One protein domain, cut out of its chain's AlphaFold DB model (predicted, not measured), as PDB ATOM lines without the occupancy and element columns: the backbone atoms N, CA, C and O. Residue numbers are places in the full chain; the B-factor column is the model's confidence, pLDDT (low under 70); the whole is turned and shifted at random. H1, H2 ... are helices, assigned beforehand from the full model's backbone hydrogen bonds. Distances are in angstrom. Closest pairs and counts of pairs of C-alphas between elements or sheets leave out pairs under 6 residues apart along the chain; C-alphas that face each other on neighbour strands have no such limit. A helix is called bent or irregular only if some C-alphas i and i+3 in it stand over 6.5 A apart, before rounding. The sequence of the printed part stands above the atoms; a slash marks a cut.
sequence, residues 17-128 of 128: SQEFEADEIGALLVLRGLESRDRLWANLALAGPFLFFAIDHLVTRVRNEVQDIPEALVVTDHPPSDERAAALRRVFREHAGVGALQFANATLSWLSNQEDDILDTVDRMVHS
ATOM      1  N   SER A  17      38.186  19.598 -37.700       87.06
ATOM      2  CA  SER A  17      39.149  18.736 -38.403       87.06
ATOM      3  C   SER A  17      40.599  19.211 -38.250       87.06
ATOM      4  O   SER A  17      41.481  18.384 -38.053       87.06
ATOM      5  N   GLN A  18      40.837  20.527 -38.280       89.00
ATOM      6  CA  GLN A  18      42.164  21.113 -38.069       89.00
ATOM      7  C   GLN A  18      42.675  20.908 -36.637       89.00
ATOM      8  O   GLN A  18      43.882  20.828 -36.433       89.00
ATOM      9  N   GLU A  19      41.785  20.815 -35.645       88.44
ATOM     10  CA  GLU A  19      42.164  20.454 -34.273       88.44
ATOM     11  C   GLU A  19      42.663  19.011 -34.175       88.44
ATOM     12  O   GLU A  19      43.730  18.780 -33.617       88.44
ATOM     13  N   PHE A  20      41.935  18.050 -34.756       90.44
ATOM     14  CA  PHE A  20      42.362  16.643 -34.765       90.44
ATOM     15  C   PHE A  20      43.693  16.460 -35.501       90.44
ATOM     16  O   PHE A  20      44.577  15.765 -35.006       90.44
ATOM     17  N   GLU A  21      43.857  17.118 -36.652       91.19
ATOM     18  CA  GLU A  21      45.116  17.103 -37.402       91.19
ATOM     19  C   GLU A  21      46.265  17.715 -36.583       91.19
ATOM     20  O   GLU A  21      47.363  17.162 -36.528       91.19
ATOM     21  N   ALA A  22      46.019  18.834 -35.896       90.44
ATOM     22  CA  ALA A  22      47.018  19.460 -35.037       90.44
ATOM     23  C   ALA A  22      47.409  18.567 -33.846       90.44
ATOM     24  O   ALA A  22      48.597  18.491 -33.522       90.44
ATOM     25  N   ASP A  23      46.444  17.883 -33.225       91.38
ATOM     26  CA  ASP A  23      46.692  16.940 -32.130       91.38
ATOM     27  C   ASP A  23      47.546  15.760 -32.598       91.38
ATOM     28  O   ASP A  23      48.527  15.410 -31.942       91.38
ATOM     29  N   GLU A  24      47.210  15.172 -33.749       93.06
ATOM     30  CA  GLU A  24      47.949  14.055 -34.339       93.06
ATOM     31  C   GLU A  24      49.386  14.455 -34.698       93.06
ATOM     32  O   GLU A  24      50.340  13.799 -34.275       93.06
ATOM     33  N   ILE A  25      49.568  15.577 -35.405       93.12
ATOM     34  CA  ILE A  25      50.900  16.098 -35.739       93.12
ATOM     35  C   ILE A  25      51.698  16.380 -34.461       93.12
ATOM     36  O   ILE A  25      52.873  16.014 -34.368       93.12
ATOM     37  N   GLY A  26      51.070  16.999 -33.458       90.56
ATOM     38  CA  GLY A  26      51.688  17.256 -32.159       90.56
ATOM     39  C   GLY A  26      52.149  15.969 -31.473       90.56
ATOM     40  O   GLY A  26      53.283  15.897 -30.998       90.56
ATOM     41  N   ALA A  27      51.313  14.930 -31.487       91.62
ATOM     42  CA  ALA A  27      51.625  13.616 -30.935       91.62
ATOM     43  C   ALA A  27      52.855  12.989 -31.599       91.62
ATOM     44  O   ALA A  27      53.774  12.535 -30.916       91.62
ATOM     45  N   LEU A  28      52.896  12.998 -32.932       92.31
ATOM     46  CA  LEU A  28      54.001  12.439 -33.708       92.31
ATOM     47  C   LEU A  28      55.310  13.199 -33.460       92.31
ATOM     48  O   LEU A  28      56.371  12.583 -33.340       92.31
ATOM     49  N   LEU A  29      55.248  14.528 -33.327       90.62
ATOM     50  CA  LEU A  29      56.409  15.347 -32.966       90.62
ATOM     51  C   LEU A  29      56.918  15.034 -31.556       90.62
ATOM     52  O   LEU A  29      58.132  14.930 -31.364       90.62
ATOM     53  N   VAL A  30      56.012  14.851 -30.588       89.56
ATOM     54  CA  VAL A  30      56.368  14.402 -29.234       89.56
ATOM     55  C   VAL A  30      57.093  13.065 -29.316       89.56
ATOM     56  O   VAL A  30      58.230  12.979 -28.865       89.56
ATOM     57  N   LEU A  31      56.492  12.060 -29.955       88.25
ATOM     58  CA  LEU A  31      57.059  10.714 -30.085       88.25
ATOM     59  C   LEU A  31      58.449  10.724 -30.728       88.25
ATOM     60  O   LEU A  31      59.379  10.129 -30.187       88.25
ATOM     61  N   ARG A  32      58.624  11.475 -31.821       88.25
ATOM     62  CA  ARG A  32      59.926  11.642 -32.479       88.25
ATOM     63  C   ARG A  32      60.975  12.249 -31.546       88.25
ATOM     64  O   ARG A  32      62.143  11.879 -31.595       88.25
ATOM     65  N   GLY A  33      60.576  13.185 -30.686       84.06
ATOM     66  CA  GLY A  33      61.459  13.806 -29.698       84.06
ATOM     67  C   GLY A  33      61.842  12.900 -28.520       84.06
ATOM     68  O   GLY A  33      62.744  13.264 -27.759       84.06
ATOM     69  N   LEU A  34      61.173  11.752 -28.348       83.12
ATOM     70  CA  LEU A  34      61.396  10.817 -27.241       83.12
ATOM     71  C   LEU A  34      62.428   9.727 -27.533       83.12
ATOM     72  O   LEU A  34      62.920   9.127 -26.579       83.12
ATOM     73  N   GLU A  35      62.813   9.504 -28.793       70.56
ATOM     74  CA  GLU A  35      63.747   8.437 -29.206       70.56
ATOM     75  C   GLU A  35      65.116   8.479 -28.488       70.56
ATOM     76  O   GLU A  35      65.839   7.486 -28.473       70.56
ATOM     77  N   SER A  36      65.470   9.604 -27.858       61.62
ATOM     78  CA  SER A  36      66.746   9.825 -27.165       61.62
ATOM     79  C   SER A  36      66.623  10.236 -25.688       61.62
ATOM     80  O   SER A  36      67.612  10.675 -25.098       61.62
ATOM     81  N   ARG A  37      65.434  10.132 -25.070       71.31
ATOM     82  CA  ARG A  37      65.173  10.650 -23.710       71.31
ATOM     83  C   ARG A  37      64.934   9.557 -22.666       71.31
ATOM     84  O   ARG A  37      64.448   8.474 -22.969       71.31
ATOM     85  N   ASP A  38      65.240   9.879 -21.407       80.62
ATOM     86  CA  ASP A  38      64.919   9.031 -20.252       80.62
ATOM     87  C   ASP A  38      63.392   8.866 -20.070       80.62
ATOM     88  O   ASP A  38      62.596   9.746 -20.414       80.62
ATOM     89  N   ARG A  39      62.985   7.732 -19.489       79.56
ATOM     90  CA  ARG A  39      61.598   7.295 -19.280       79.56
ATOM     91  C   ARG A  39      60.750   8.315 -18.527       79.56
ATOM     92  O   ARG A  39      59.568   8.449 -18.835       79.56
ATOM     93  N   LEU A  40      61.324   9.047 -17.571       80.56
ATOM     94  CA  LEU A  40      60.596  10.092 -16.846       80.56
ATOM     95  C   LEU A  40      60.114  11.202 -17.792       80.56
ATOM     96  O   LEU A  40      58.943  11.576 -17.770       80.56
ATOM     97  N   TRP A  41      61.002  11.692 -18.660       81.94
ATOM     98  CA  TRP A  41      60.670  12.729 -19.635       81.94
ATOM     99  C   TRP A  41      59.676  12.237 -20.682       81.94
ATOM    100  O   TRP A  41      58.797  12.998 -21.080       81.94
ATOM    101  N   ALA A  42      59.780  10.969 -21.083       82.94
ATOM    102  CA  ALA A  42      58.797  10.335 -21.955       82.94
ATOM    103  C   ALA A  42      57.402  10.314 -21.321       82.94
ATOM    104  O   ALA A  42      56.443  10.782 -21.929       82.94
ATOM    105  N   ASN A  43      57.298   9.870 -20.069       83.06
ATOM    106  CA  ASN A  43      56.028   9.826 -19.347       83.06
ATOM    107  C   ASN A  43      55.402  11.217 -19.170       83.06
ATOM    108  O   ASN A  43      54.200  11.374 -19.378       83.06
ATOM    109  N   LEU A  44      56.206  12.231 -18.830       83.12
ATOM    110  CA  LEU A  44      55.727  13.611 -18.706       83.12
ATOM    111  C   LEU A  44      55.241  14.167 -20.049       83.12
ATOM    112  O   LEU A  44      54.167  14.763 -20.115       83.12
ATOM    113  N   ALA A  45      55.999  13.943 -21.125       87.31
ATOM    114  CA  ALA A  45      55.643  14.424 -22.457       87.31
ATOM    115  C   ALA A  45      54.350  13.785 -22.984       87.31
ATOM    116  O   ALA A  45      53.547  14.461 -23.620       87.31
ATOM    117  N   LEU A  46      54.125  12.502 -22.684       88.62
ATOM    118  CA  LEU A  46      52.906  11.786 -23.064       88.62
ATOM    119  C   LEU A  46      51.703  12.156 -22.183       88.62
ATOM    120  O   LEU A  46      50.571  12.120 -22.659       88.62
ATOM    121  N   ALA A  47      51.922  12.522 -20.916       88.31
ATOM    122  CA  ALA A  47      50.859  12.954 -20.006       88.31
ATOM    123  C   ALA A  47      50.385  14.391 -20.262       88.31
ATOM    124  O   ALA A  47      49.201  14.678 -20.089       88.31
ATOM    125  N   GLY A  48      51.290  15.278 -20.685       88.06
ATOM    126  CA  GLY A  48      51.024  16.708 -20.875       88.06
ATOM    127  C   GLY A  48      49.761  17.027 -21.687       88.06
ATOM    128  O   GLY A  48      48.915  17.769 -21.192       88.06
ATOM    129  N   PRO A  49      49.566  16.446 -22.886       88.94
ATOM    130  CA  PRO A  49      48.361  16.692 -23.674       88.94
ATOM    131  C   PRO A  49      47.070  16.305 -22.946       88.94
ATOM    132  O   PRO A  49      46.077  17.016 -23.029       88.94
ATOM    133  N   PHE A  50      47.071  15.209 -22.184       90.06
ATOM    134  CA  PHE A  50      45.883  14.790 -21.439       90.06
ATOM    135  C   PHE A  50      45.597  15.660 -20.223       90.06
ATOM    136  O   PHE A  50      44.431  15.885 -19.912       90.06
ATOM    137  N   LEU A  51      46.636  16.174 -19.564       87.81
ATOM    138  CA  LEU A  51      46.477  17.180 -18.515       87.81
ATOM    139  C   LEU A  51      45.775  18.429 -19.052       87.81
ATOM    140  O   LEU A  51      44.896  18.948 -18.378       87.81
ATOM    141  N   PHE A  52      46.102  18.868 -20.272       85.75
ATOM    142  CA  PHE A  52      45.395  19.978 -20.913       85.75
ATOM    143  C   PHE A  52      43.898  19.675 -21.088       85.75
ATOM    144  O   PHE A  52      43.068  20.467 -20.653       85.75
ATOM    145  N   PHE A  53      43.551  18.503 -21.643       87.19
ATOM    146  CA  PHE A  53      42.150  18.077 -21.783       87.19
ATOM    147  C   PHE A  53      41.413  18.039 -20.433       87.19
ATOM    148  O   PHE A  53      40.275  18.491 -20.347       87.19
ATOM    149  N   ALA A  54      42.052  17.530 -19.378       87.75
ATOM    150  CA  ALA A  54      41.431  17.408 -18.061       87.75
ATOM    151  C   ALA A  54      41.270  18.748 -17.331       87.75
ATOM    152  O   ALA A  54      40.243  18.983 -16.703       87.75
ATOM    153  N   ILE A  55      42.258  19.641 -17.428       85.50
ATOM    154  CA  ILE A  55      42.164  20.983 -16.840       85.50
ATOM    155  C   ILE A  55      41.036  21.766 -17.500       85.50
ATOM    156  O   ILE A  55      40.254  22.401 -16.803       85.50
ATOM    157  N   ASP A  56      40.917  21.717 -18.825       82.88
ATOM    158  CA  ASP A  56      39.840  22.435 -19.501       82.88
ATOM    159  C   ASP A  56      38.458  21.846 -19.186       82.88
ATOM    160  O   ASP A  56      37.520  22.603 -18.940       82.88
ATOM    161  N   HIS A  57      38.343  20.513 -19.086       85.31
ATOM    162  CA  HIS A  57      37.126  19.875 -18.580       85.31
ATOM    163  C   HIS A  57      36.738  20.439 -17.207       85.31
ATOM    164  O   HIS A  57      35.601  20.869 -17.016       85.31
ATOM    165  N   LEU A  58      37.693  20.506 -16.276       86.12
ATOM    166  CA  LEU A  58      37.473  21.045 -14.938       86.12
ATOM    167  C   LEU A  58      37.091  22.531 -14.967       86.12
ATOM    168  O   LEU A  58      36.162  22.937 -14.278       86.12
ATOM    169  N   VAL A  59      37.754  23.339 -15.792       83.69
ATOM    170  CA  VAL A  59      37.418  24.760 -15.965       83.69
ATOM    171  C   VAL A  59      35.996  24.923 -16.519       83.69
ATOM    172  O   VAL A  59      35.232  25.759 -16.036       83.69
ATOM    173  N   THR A  60      35.613  24.100 -17.495       81.12
ATOM    174  CA  THR A  60      34.254  24.067 -18.052       81.12
ATOM    175  C   THR A  60      33.230  23.653 -16.997       81.12
ATOM    176  O   THR A  60      32.166  24.263 -16.901       81.12
ATOM    177  N   ARG A  61      33.547  22.651 -16.172       85.50
ATOM    178  CA  ARG A  61      32.697  22.194 -15.069       85.50
ATOM    179  C   ARG A  61      32.497  23.290 -14.019       85.50
ATOM    180  O   ARG A  61      31.358  23.630 -13.720       85.50
ATOM    181  N   VAL A  62      33.583  23.913 -13.559       85.56
ATOM    182  CA  VAL A  62      33.569  25.057 -12.626       85.56
ATOM    183  C   VAL A  62      32.680  26.182 -13.142       85.56
ATOM    184  O   VAL A  62      31.834  26.676 -12.406       85.56
ATOM    185  N   ARG A  63      32.806  26.545 -14.422       81.12
ATOM    186  CA  ARG A  63      31.937  27.551 -15.047       81.12
ATOM    187  C   ARG A  63      30.455  27.170 -14.991       81.12
ATOM    188  O   ARG A  63      29.617  28.040 -14.787       81.12
ATOM    189  N   ASN A  64      30.125  25.912 -15.269       82.38
ATOM    190  CA  ASN A  64      28.734  25.473 -15.354       82.38
ATOM    191  C   ASN A  64      28.070  25.353 -13.977       82.38
ATOM    192  O   ASN A  64      26.853  25.502 -13.882       82.38
ATOM    193  N   GLU A  65      28.848  25.057 -12.934       87.06
ATOM    194  CA  GLU A  65      28.330  24.790 -11.588       87.06
ATOM    195  C   GLU A  65      28.402  26.015 -10.657       87.06
ATOM    196  O   GLU A  65      27.512  26.187  -9.825       87.06
ATOM    197  N   VAL A  66      29.381  26.913 -10.828       84.06
ATOM    198  CA  VAL A  66      29.521  28.140 -10.020       84.06
ATOM    199  C   VAL A  66      28.867  29.321 -10.747       84.06
ATOM    200  O   VAL A  66      29.433  29.896 -11.678       84.06
ATOM    201  N   GLN A  67      27.655  29.687 -10.318       73.50
ATOM    202  CA  GLN A  67      26.745  30.594 -11.044       73.50
ATOM    203  C   GLN A  67      27.241  32.047 -11.188       73.50
ATOM    204  O   GLN A  67      26.788  32.752 -12.089       73.50
ATOM    205  N   ASP A  68      28.198  32.469 -10.359       79.56
ATOM    206  CA  ASP A  68      28.663  33.860 -10.274       79.56
ATOM    207  C   ASP A  68      29.982  34.134 -11.024       79.56
ATOM    208  O   ASP A  68      30.514  35.247 -10.979       79.56
ATOM    209  N   ILE A  69      30.521  33.152 -11.761       71.25
ATOM    210  CA  ILE A  69      31.726  33.353 -12.582       71.25
ATOM    211  C   ILE A  69      31.352  34.051 -13.903       71.25
ATOM    212  O   ILE A  69      30.598  33.493 -14.703       71.25
ATOM    213  N   PRO A  70      31.913  35.240 -14.212       70.12
ATOM    214  CA  PRO A  70      31.624  35.933 -15.464       70.12
ATOM    215  C   PRO A  70      32.041  35.118 -16.696       70.12
ATOM    216  O   PRO A  70      33.175  34.652 -16.797       70.12
ATOM    217  N   GLU A  71      31.162  35.042 -17.699       64.38
ATOM    218  CA  GLU A  71      31.371  34.257 -18.929       64.38
ATOM    219  C   GLU A  71      32.644  34.646 -19.713       64.38
ATOM    220  O   GLU A  71      33.236  33.820 -20.404       64.38
ATOM    221  N   ALA A  72      33.114  35.889 -19.566       63.75
ATOM    222  CA  ALA A  72      34.295  36.409 -20.254       63.75
ATOM    223  C   ALA A  72      35.647  35.909 -19.696       63.75
ATOM    224  O   ALA A  72      36.679  36.164 -20.316       63.75
ATOM    225  N   LEU A  73      35.672  35.228 -18.543       63.78
ATOM    226  CA  LEU A  73      36.914  34.776 -17.895       63.78
ATOM    227  C   LEU A  73      37.469  33.461 -18.459       63.78
ATOM    228  O   LEU A  73      38.648  33.170 -18.271       63.78
ATOM    229  N   VAL A  74      36.653  32.685 -19.178       58.09
ATOM    230  CA  VAL A  74      37.039  31.379 -19.724       58.09
ATOM    231  C   VAL A  74      36.866  31.392 -21.239       58.09
ATOM    232  O   VAL A  74      35.795  31.100 -21.770       58.09
ATOM    233  N   VAL A  75      37.938  31.739 -21.952       58.12
ATOM    234  CA  VAL A  75      37.991  31.691 -23.417       58.12
ATOM    235  C   VAL A  75      39.127  30.761 -23.828       58.12
ATOM    236  O   VAL A  75      40.290  31.152 -23.801       58.12
ATOM    237  N   THR A  76      38.786  29.532 -24.220       63.00
ATOM    238  CA  THR A  76      39.695  28.668 -24.982       63.00
ATOM    239  C   THR A  76      39.402  28.843 -26.471       63.00
ATOM    240  O   THR A  76      38.254  28.760 -26.918       63.00
ATOM    241  N   ASP A  77      40.432  29.139 -27.257       65.50
ATOM    242  CA  ASP A  77      40.370  29.192 -28.720       65.50
ATOM    243  C   ASP A  77      40.438  27.795 -29.362       65.50
ATOM    244  O   ASP A  77      40.204  27.652 -30.565       65.50
ATOM    245  N   HIS A  78      40.675  26.767 -28.540       65.12
ATOM    246  CA  HIS A  78      40.815  25.366 -28.918       65.12
ATOM    247  C   HIS A  78      39.986  24.479 -27.977       65.12
ATOM    248  O   HIS A  78      40.564  23.830 -27.103       65.12
ATOM    249  N   PRO A  79      38.647  24.420 -28.135       66.69
ATOM    250  CA  PRO A  79      37.799  23.652 -27.234       66.69
ATOM    251  C   PRO A  79      38.253  22.184 -27.226       66.69
ATOM    252  O   PRO A  79      38.286  21.529 -28.282       66.69
ATOM    253  N   PRO A  80      38.667  21.656 -26.071       69.06
ATOM    254  CA  PRO A  80      38.982  20.251 -25.953       69.06
ATOM    255  C   PRO A  80      37.704  19.425 -26.027       69.06
ATOM    256  O   PRO A  80      36.592  19.900 -25.804       69.06
ATOM    257  N   SER A  81      37.864  18.160 -26.392       77.94
ATOM    258  CA  SER A  81      36.756  17.219 -26.433       77.94
ATOM    259  C   SER A  81      37.229  15.832 -26.038       77.94
ATOM    260  O   SER A  81      38.355  15.434 -26.354       77.94
ATOM    261  N   ASP A  82      36.343  15.072 -25.400       83.06
ATOM    262  CA  ASP A  82      36.597  13.672 -25.055       83.06
ATOM    263  C   ASP A  82      36.974  12.853 -26.292       83.06
ATOM    264  O   ASP A  82      37.822  11.963 -26.237       83.06
ATOM    265  N   GLU A  83      36.398  13.199 -27.445       88.19
ATOM    266  CA  GLU A  83      36.734  12.577 -28.718       88.19
ATOM    267  C   GLU A  83      38.168  12.873 -29.175       88.19
ATOM    268  O   GLU A  83      38.858  11.957 -29.627       88.19
ATOM    269  N   ARG A  84      38.638  14.123 -29.048       90.00
ATOM    270  CA  ARG A  84      40.027  14.496 -29.362       90.00
ATOM    271  C   ARG A  84      40.997  13.782 -28.430       90.00
ATOM    272  O   ARG A  84      41.960  13.173 -28.894       90.00
ATOM    273  N   ALA A  85      40.693  13.750 -27.131       90.12
ATOM    274  CA  ALA A  85      41.478  12.998 -26.158       90.12
ATOM    275  C   ALA A  85      41.510  11.494 -26.497       90.12
ATOM    276  O   ALA A  85      42.570  10.868 -26.459       90.12
ATOM    277  N   ALA A  86      40.377  10.899 -26.882       91.25
ATOM    278  CA  ALA A  86      40.301   9.495 -27.282       91.25
ATOM    279  C   ALA A  86      41.083   9.196 -28.573       91.25
ATOM    280  O   ALA A  86      41.752   8.161 -28.656       91.25
ATOM    281  N   ALA A  87      41.036  10.090 -29.565       92.62
ATOM    282  CA  ALA A  87      41.838   9.980 -30.780       92.62
ATOM    283  C   ALA A  87      43.335  10.061 -30.461       92.62
ATOM    284  O   ALA A  87      44.097   9.183 -30.864       92.62
ATOM    285  N   LEU A  88      43.745  11.020 -29.631       92.38
ATOM    286  CA  LEU A  88      45.136  11.170 -29.218       92.38
ATOM    287  C   LEU A  88      45.652   9.955 -28.424       92.38
ATOM    288  O   LEU A  88      46.775   9.493 -28.641       92.38
ATOM    289  N   ARG A  89      44.818   9.365 -27.551       93.25
ATOM    290  CA  ARG A  89      45.145   8.095 -26.868       93.25
ATOM    291  C   ARG A  89      45.437   6.975 -27.857       93.25
ATOM    292  O   ARG A  89      46.292   6.137 -27.576       93.25
ATOM    293  N   ARG A  90      44.718   6.929 -28.979       93.25
ATOM    294  CA  ARG A  90      44.910   5.915 -30.016       93.25
ATOM    295  C   ARG A  90      46.277   6.068 -30.676       93.25
ATOM    296  O   ARG A  90      47.035   5.106 -30.657       93.25
ATOM    297  N   VAL A  91      46.625   7.285 -31.097       93.62
ATOM    298  CA  VAL A  91      47.926   7.602 -31.712       93.62
ATOM    299  C   VAL A  91      49.084   7.180 -30.801       93.62
ATOM    300  O   VAL A  91      49.982   6.451 -31.217       93.62
ATOM    301  N   PHE A  92      49.050   7.554 -29.518       92.56
ATOM    302  CA  PHE A  92      50.122   7.163 -28.598       92.56
ATOM    303  C   PHE A  92      50.184   5.656 -28.335       92.56
ATOM    304  O   PHE A  92      51.280   5.109 -28.231       92.56
ATOM    305  N   ARG A  93      49.045   4.956 -28.252       91.62
ATOM    306  CA  ARG A  93      49.044   3.491 -28.092       91.62
ATOM    307  C   ARG A  93      49.602   2.779 -29.318       91.62
ATOM    308  O   ARG A  93      50.333   1.808 -29.149       91.62
ATOM    309  N   GLU A  94      49.258   3.248 -30.513       92.62
ATOM    310  CA  GLU A  94      49.713   2.667 -31.778       92.62
ATOM    311  C   GLU A  94      51.229   2.811 -31.955       92.62
ATOM    312  O   GLU A  94      51.883   1.860 -32.380       92.62
ATOM    313  N   HIS A  95      51.808   3.950 -31.560       90.12
ATOM    314  CA  HIS A  95      53.229   4.230 -31.794       90.12
ATOM    315  C   HIS A  95      54.166   3.953 -30.609       90.12
ATOM    316  O   HIS A  95      55.324   3.611 -30.829       90.12
ATOM    317  N   ALA A  96      53.705   4.092 -29.361       87.38
ATOM    318  CA  ALA A  96      54.525   3.881 -28.159       87.38
ATOM    319  C   ALA A  96      54.106   2.650 -27.331       87.38
ATOM    320  O   ALA A  96      54.769   2.298 -26.354       87.38
ATOM    321  N   GLY A  97      53.025   1.970 -27.722       85.19
ATOM    322  CA  GLY A  97      52.516   0.771 -27.063       85.19
ATOM    323  C   GLY A  97      51.556   1.048 -25.901       85.19
ATOM    324  O   GLY A  97      51.404   2.162 -25.405       85.19
ATOM    325  N   VAL A  98      50.895  -0.012 -25.428       80.62
ATOM    326  CA  VAL A  98      49.817   0.067 -24.417       80.62
ATOM    327  C   VAL A  98      50.306   0.619 -23.068       80.62
ATOM    328  O   VAL A  98      49.551   1.283 -22.359       80.62
ATOM    329  N   GLY A  99      51.576   0.382 -22.725       82.56
ATOM    330  CA  GLY A  99      52.186   0.854 -21.479       82.56
ATOM    331  C   GLY A  99      52.502   2.354 -21.454       82.56
ATOM    332  O   GLY A  99      52.615   2.924 -20.371       82.56
ATOM    333  N   ALA A 100      52.587   3.009 -22.616       81.25
ATOM    334  CA  ALA A 100      53.052   4.392 -22.741       81.25
ATOM    335  C   ALA A 100      52.184   5.410 -21.981       81.25
ATOM    336  O   ALA A 100      52.654   6.469 -21.580       81.25
ATOM    337  N   LEU A 101      50.911   5.078 -21.757       89.50
ATOM    338  CA  LEU A 101      49.937   5.968 -21.128       89.50
ATOM    339  C   LEU A 101      49.648   5.635 -19.663       89.50
ATOM    340  O   LEU A 101      48.763   6.249 -19.079       89.50
ATOM    341  N   GLN A 102      50.350   4.677 -19.048       89.31
ATOM    342  CA  GLN A 102      50.085   4.295 -17.654       89.31
ATOM    343  C   GLN A 102      50.215   5.485 -16.700       89.31
ATOM    344  O   GLN A 102      49.314   5.728 -15.901       89.31
ATOM    345  N   PHE A 103      51.295   6.259 -16.837       87.75
ATOM    346  CA  PHE A 103      51.515   7.448 -16.019       87.75
ATOM    347  C   PHE A 103      50.453   8.521 -16.282       87.75
ATOM    348  O   PHE A 103      49.860   9.034 -15.341       87.75
ATOM    349  N   ALA A 104      50.149   8.799 -17.555       89.50
ATOM    350  CA  ALA A 104      49.093   9.739 -17.924       89.50
ATOM    351  C   ALA A 104      47.747   9.348 -17.291       89.50
ATOM    352  O   ALA A 104      47.104  10.172 -16.654       89.50
ATOM    353  N   ASN A 105      47.349   8.078 -17.392       91.25
ATOM    354  CA  ASN A 105      46.097   7.592 -16.814       91.25
ATOM    355  C   ASN A 105      46.072   7.717 -15.284       91.25
ATOM    356  O   ASN A 105      45.045   8.106 -14.736       91.25
ATOM    357  N   ALA A 106      47.182   7.412 -14.603       91.25
ATOM    358  CA  ALA A 106      47.278   7.558 -13.152       91.25
ATOM    359  C   ALA A 106      47.121   9.025 -12.722       91.25
ATOM    360  O   ALA A 106      46.333   9.317 -11.825       91.25
ATOM    361  N   THR A 107      47.801   9.951 -13.404       88.69
ATOM    362  CA  THR A 107      47.702  11.393 -13.132       88.69
ATOM    363  C   THR A 107      46.288  11.921 -13.362       88.69
ATOM    364  O   THR A 107      45.770  12.664 -12.535       88.69
ATOM    365  N   LEU A 108      45.640  11.514 -14.457       90.38
ATOM    366  CA  LEU A 108      44.261  11.914 -14.751       90.38
ATOM    367  C   LEU A 108      43.275  11.364 -13.724       90.38
ATOM    368  O   LEU A 108      42.381  12.080 -13.297       90.38
ATOM    369  N   SER A 109      43.449  10.106 -13.309       92.12
ATOM    370  CA  SER A 109      42.606   9.507 -12.275       92.12
ATOM    371  C   SER A 109      42.769  10.220 -10.936       92.12
ATOM    372  O   SER A 109      41.780  10.420 -10.241       92.12
ATOM    373  N   TRP A 110      43.996  10.605 -10.576       92.00
ATOM    374  CA  TRP A 110      44.240  11.395  -9.375       92.00
ATOM    375  C   TRP A 110      43.560  12.765  -9.462       92.00
ATOM    376  O   TRP A 110      42.863  13.129  -8.525       92.00
ATOM    377  N   LEU A 111      43.701  13.483 -10.583       89.06
ATOM    378  CA  LEU A 111      43.063  14.790 -10.774       89.06
ATOM    379  C   LEU A 111      41.533  14.695 -10.721       89.06
ATOM    380  O   LEU A 111      40.898  15.513 -10.067       89.06
ATOM    381  N   SER A 112      40.954  13.671 -11.355       89.44
ATOM    382  CA  SER A 112      39.504  13.455 -11.367       89.44
ATOM    383  C   SER A 112      38.935  13.254  -9.957       89.44
ATOM    384  O   SER A 112      37.884  13.789  -9.622       89.44
ATOM    385  N   ASN A 113      39.685  12.586  -9.074       93.31
ATOM    386  CA  ASN A 113      39.305  12.414  -7.667       93.31
ATOM    387  C   ASN A 113      39.374  13.707  -6.833       93.31
ATOM    388  O   ASN A 113      39.120  13.660  -5.634       93.31
ATOM    389  N   GLN A 114      39.805  14.829  -7.408       92.19
ATOM    390  CA  GLN A 114      39.926  16.119  -6.724       92.19
ATOM    391  C   GLN A 114      38.960  17.164  -7.289       92.19
ATOM    392  O   GLN A 114      38.936  18.284  -6.794       92.19
ATOM    393  N   GLU A 115      38.180  16.840  -8.326       91.94
ATOM    394  CA  GLU A 115      37.336  17.829  -9.009       91.94
ATOM    395  C   GLU A 115      36.294  18.459  -8.080       91.94
ATOM    396  O   GLU A 115      36.131  19.676  -8.104       91.94
ATOM    397  N   ASP A 116      35.642  17.656  -7.237       93.31
ATOM    398  CA  ASP A 116      34.625  18.137  -6.293       93.31
ATOM    399  C   ASP A 116      35.247  19.052  -5.222       93.31
ATOM    400  O   ASP A 116      34.758  20.154  -4.984       93.31
ATOM    401  N   ASP A 117      36.397  18.665  -4.657       93.75
ATOM    402  CA  ASP A 117      37.135  19.501  -3.696       93.75
ATOM    403  C   ASP A 117      37.586  20.836  -4.324       93.75
ATOM    404  O   ASP A 117      37.634  21.878  -3.657       93.75
ATOM    405  N   ILE A 118      37.941  20.821  -5.616       91.00
ATOM    406  CA  ILE A 118      38.306  22.025  -6.367       91.00
ATOM    407  C   ILE A 118      37.078  22.912  -6.580       91.00
ATOM    408  O   ILE A 118      37.180  24.119  -6.358       91.00
ATOM    409  N   LEU A 119      35.931  22.339  -6.952       91.06
ATOM    410  CA  LEU A 119      34.671  23.072  -7.091       91.06
ATOM    411  C   LEU A 119      34.279  23.765  -5.787       91.06
ATOM    412  O   LEU A 119      34.106  24.980  -5.785       91.06
ATOM    413  N   ASP A 120      34.257  23.031  -4.675       92.31
ATOM    414  CA  ASP A 120      33.948  23.571  -3.346       92.31
ATOM    415  C   ASP A 120      34.928  24.673  -2.924       92.31
ATOM    416  O   ASP A 120      34.598  25.608  -2.188       92.31
ATOM    417  N   THR A 121      36.187  24.566  -3.346       92.38
ATOM    418  CA  THR A 121      37.195  25.591  -3.067       92.38
ATOM    419  C   THR A 121      36.950  26.847  -3.893       92.38
ATOM    420  O   THR A 121      36.974  27.940  -3.330       92.38
ATOM    421  N   VAL A 122      36.683  26.712  -5.193       88.56
ATOM    422  CA  VAL A 122      36.391  27.856  -6.066       88.56
ATOM    423  C   VAL A 122      35.095  28.544  -5.641       88.56
ATOM    424  O   VAL A 122      35.085  29.767  -5.517       88.56
ATOM    425  N   ASP A 123      34.039  27.786  -5.350       88.69
ATOM    426  CA  ASP A 123      32.751  28.321  -4.904       88.69
ATOM    427  C   ASP A 123      32.897  29.159  -3.626       88.69
ATOM    428  O   ASP A 123      32.446  30.306  -3.569       88.69
ATOM    429  N   ARG A 124      33.644  28.647  -2.638       90.06
ATOM    430  CA  ARG A 124      33.967  29.399  -1.416       90.06
ATOM    431  C   ARG A 124      34.756  30.673  -1.690       90.06
ATOM    432  O   ARG A 124      34.529  31.648  -0.991       90.06
ATOM    433  N   MET A 125      35.680  30.672  -2.650       87.56
ATOM    434  CA  MET A 125      36.475  31.861  -2.990       87.56
ATOM    435  C   MET A 125      35.663  32.937  -3.713       87.56
ATOM    436  O   MET A 125      35.999  34.114  -3.611       87.56
ATOM    437  N   VAL A 126      34.633  32.549  -4.469       84.88
ATOM    438  CA  VAL A 126      33.757  33.490  -5.182       84.88
ATOM    439  C   VAL A 126      32.745  34.133  -4.231       84.88
ATOM    440  O   VAL A 126      32.460  35.320  -4.368       84.88
ATOM    441  N   HIS A 127      32.245  33.379  -3.248       82.56
ATOM    442  CA  HIS A 127      31.208  33.836  -2.316       82.56
ATOM    443  C   HIS A 127      31.731  34.297  -0.937       82.56
ATOM    444  O   HIS A 127      30.922  34.605  -0.056       82.56
ATOM    445  N   SER A 128      33.054  34.334  -0.725       75.56
ATOM    446  CA  SER A 128      33.701  34.908   0.474       75.56
ATOM    447  C   SER A 128      33.958  36.402   0.341       75.56
ATOM    448  O   SER A 128      33.687  37.130   1.321       75.56
TER     449      SER A 128
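Overview. This is residues 17 to 128 of the 128 residues of an uncharacterized protein of Saccharomonospora cyanea NA-134 (UniProt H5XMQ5). The long bent helix H2 runs along an elongated, all-helix body, with H4 packed on it and H5 on the later part of its second arm. H3 packs beside H4 and carries H1, while residues 66 to 81 fold back from H2 to H3. The printed part has 112 residues with five named helices, H1 to H5, and no named strand. It is only just loose, close to compact, with a radius of gyration of the C-alphas of 16.1 A and spans of 50 by 29 by 19 A.

Along the chain. H1, residues 17 to 34, begins at C-alpha 17 (39.149, 18.736, -38.403) and is 26.1 A long. H2, residues 39 to 65, was assigned as one helix by its hydrogen bonds but is bent: C-alphas 46 and 49 are 6.7 A apart. Its arms are H2a, residues 39 to 46, 10.5 A, and H2b, residues 49 to 65, 24.8 A. H3 is residues 82 to 96, 20.7 A. H4, residues 98 to 112, 21.4 A, is irregular, with C-alphas 100 and 103 7.5 A apart. H5, residues 115 to 127, 18.4 A, ends at C-alpha 127 (31.208, 33.836, -2.316).

Arrangement. H2b, H3 and H4 form an up-and-down bundle, each running against the one before. H2b and H3 only just touch, with 3 pairs of C-alphas within 8 A, closest at Phe 50 and Ala 85, 6.7 A. H1 touches H3, closest C-alphas Phe 20 and Arg 84, 6.3 A. H2b touches H5 with residues 58 to 65 alone, closest C-alphas Val 62 and Leu 119, 6.0 A. H1 and H5 are apart. Every O i to N i+4 pair is within hydrogen-bond range in H1, H2a, H2b, H3 and H5, and 8 of 11 in H4.

Size, cuts and confidence. The C-alphas farthest apart, Ser 36 and Ser 128, are 49.9 A apart. The printed part has no cut. The link from H2 to H3 is long. Residues 36 and 71 to 80 have pLDDT under 70.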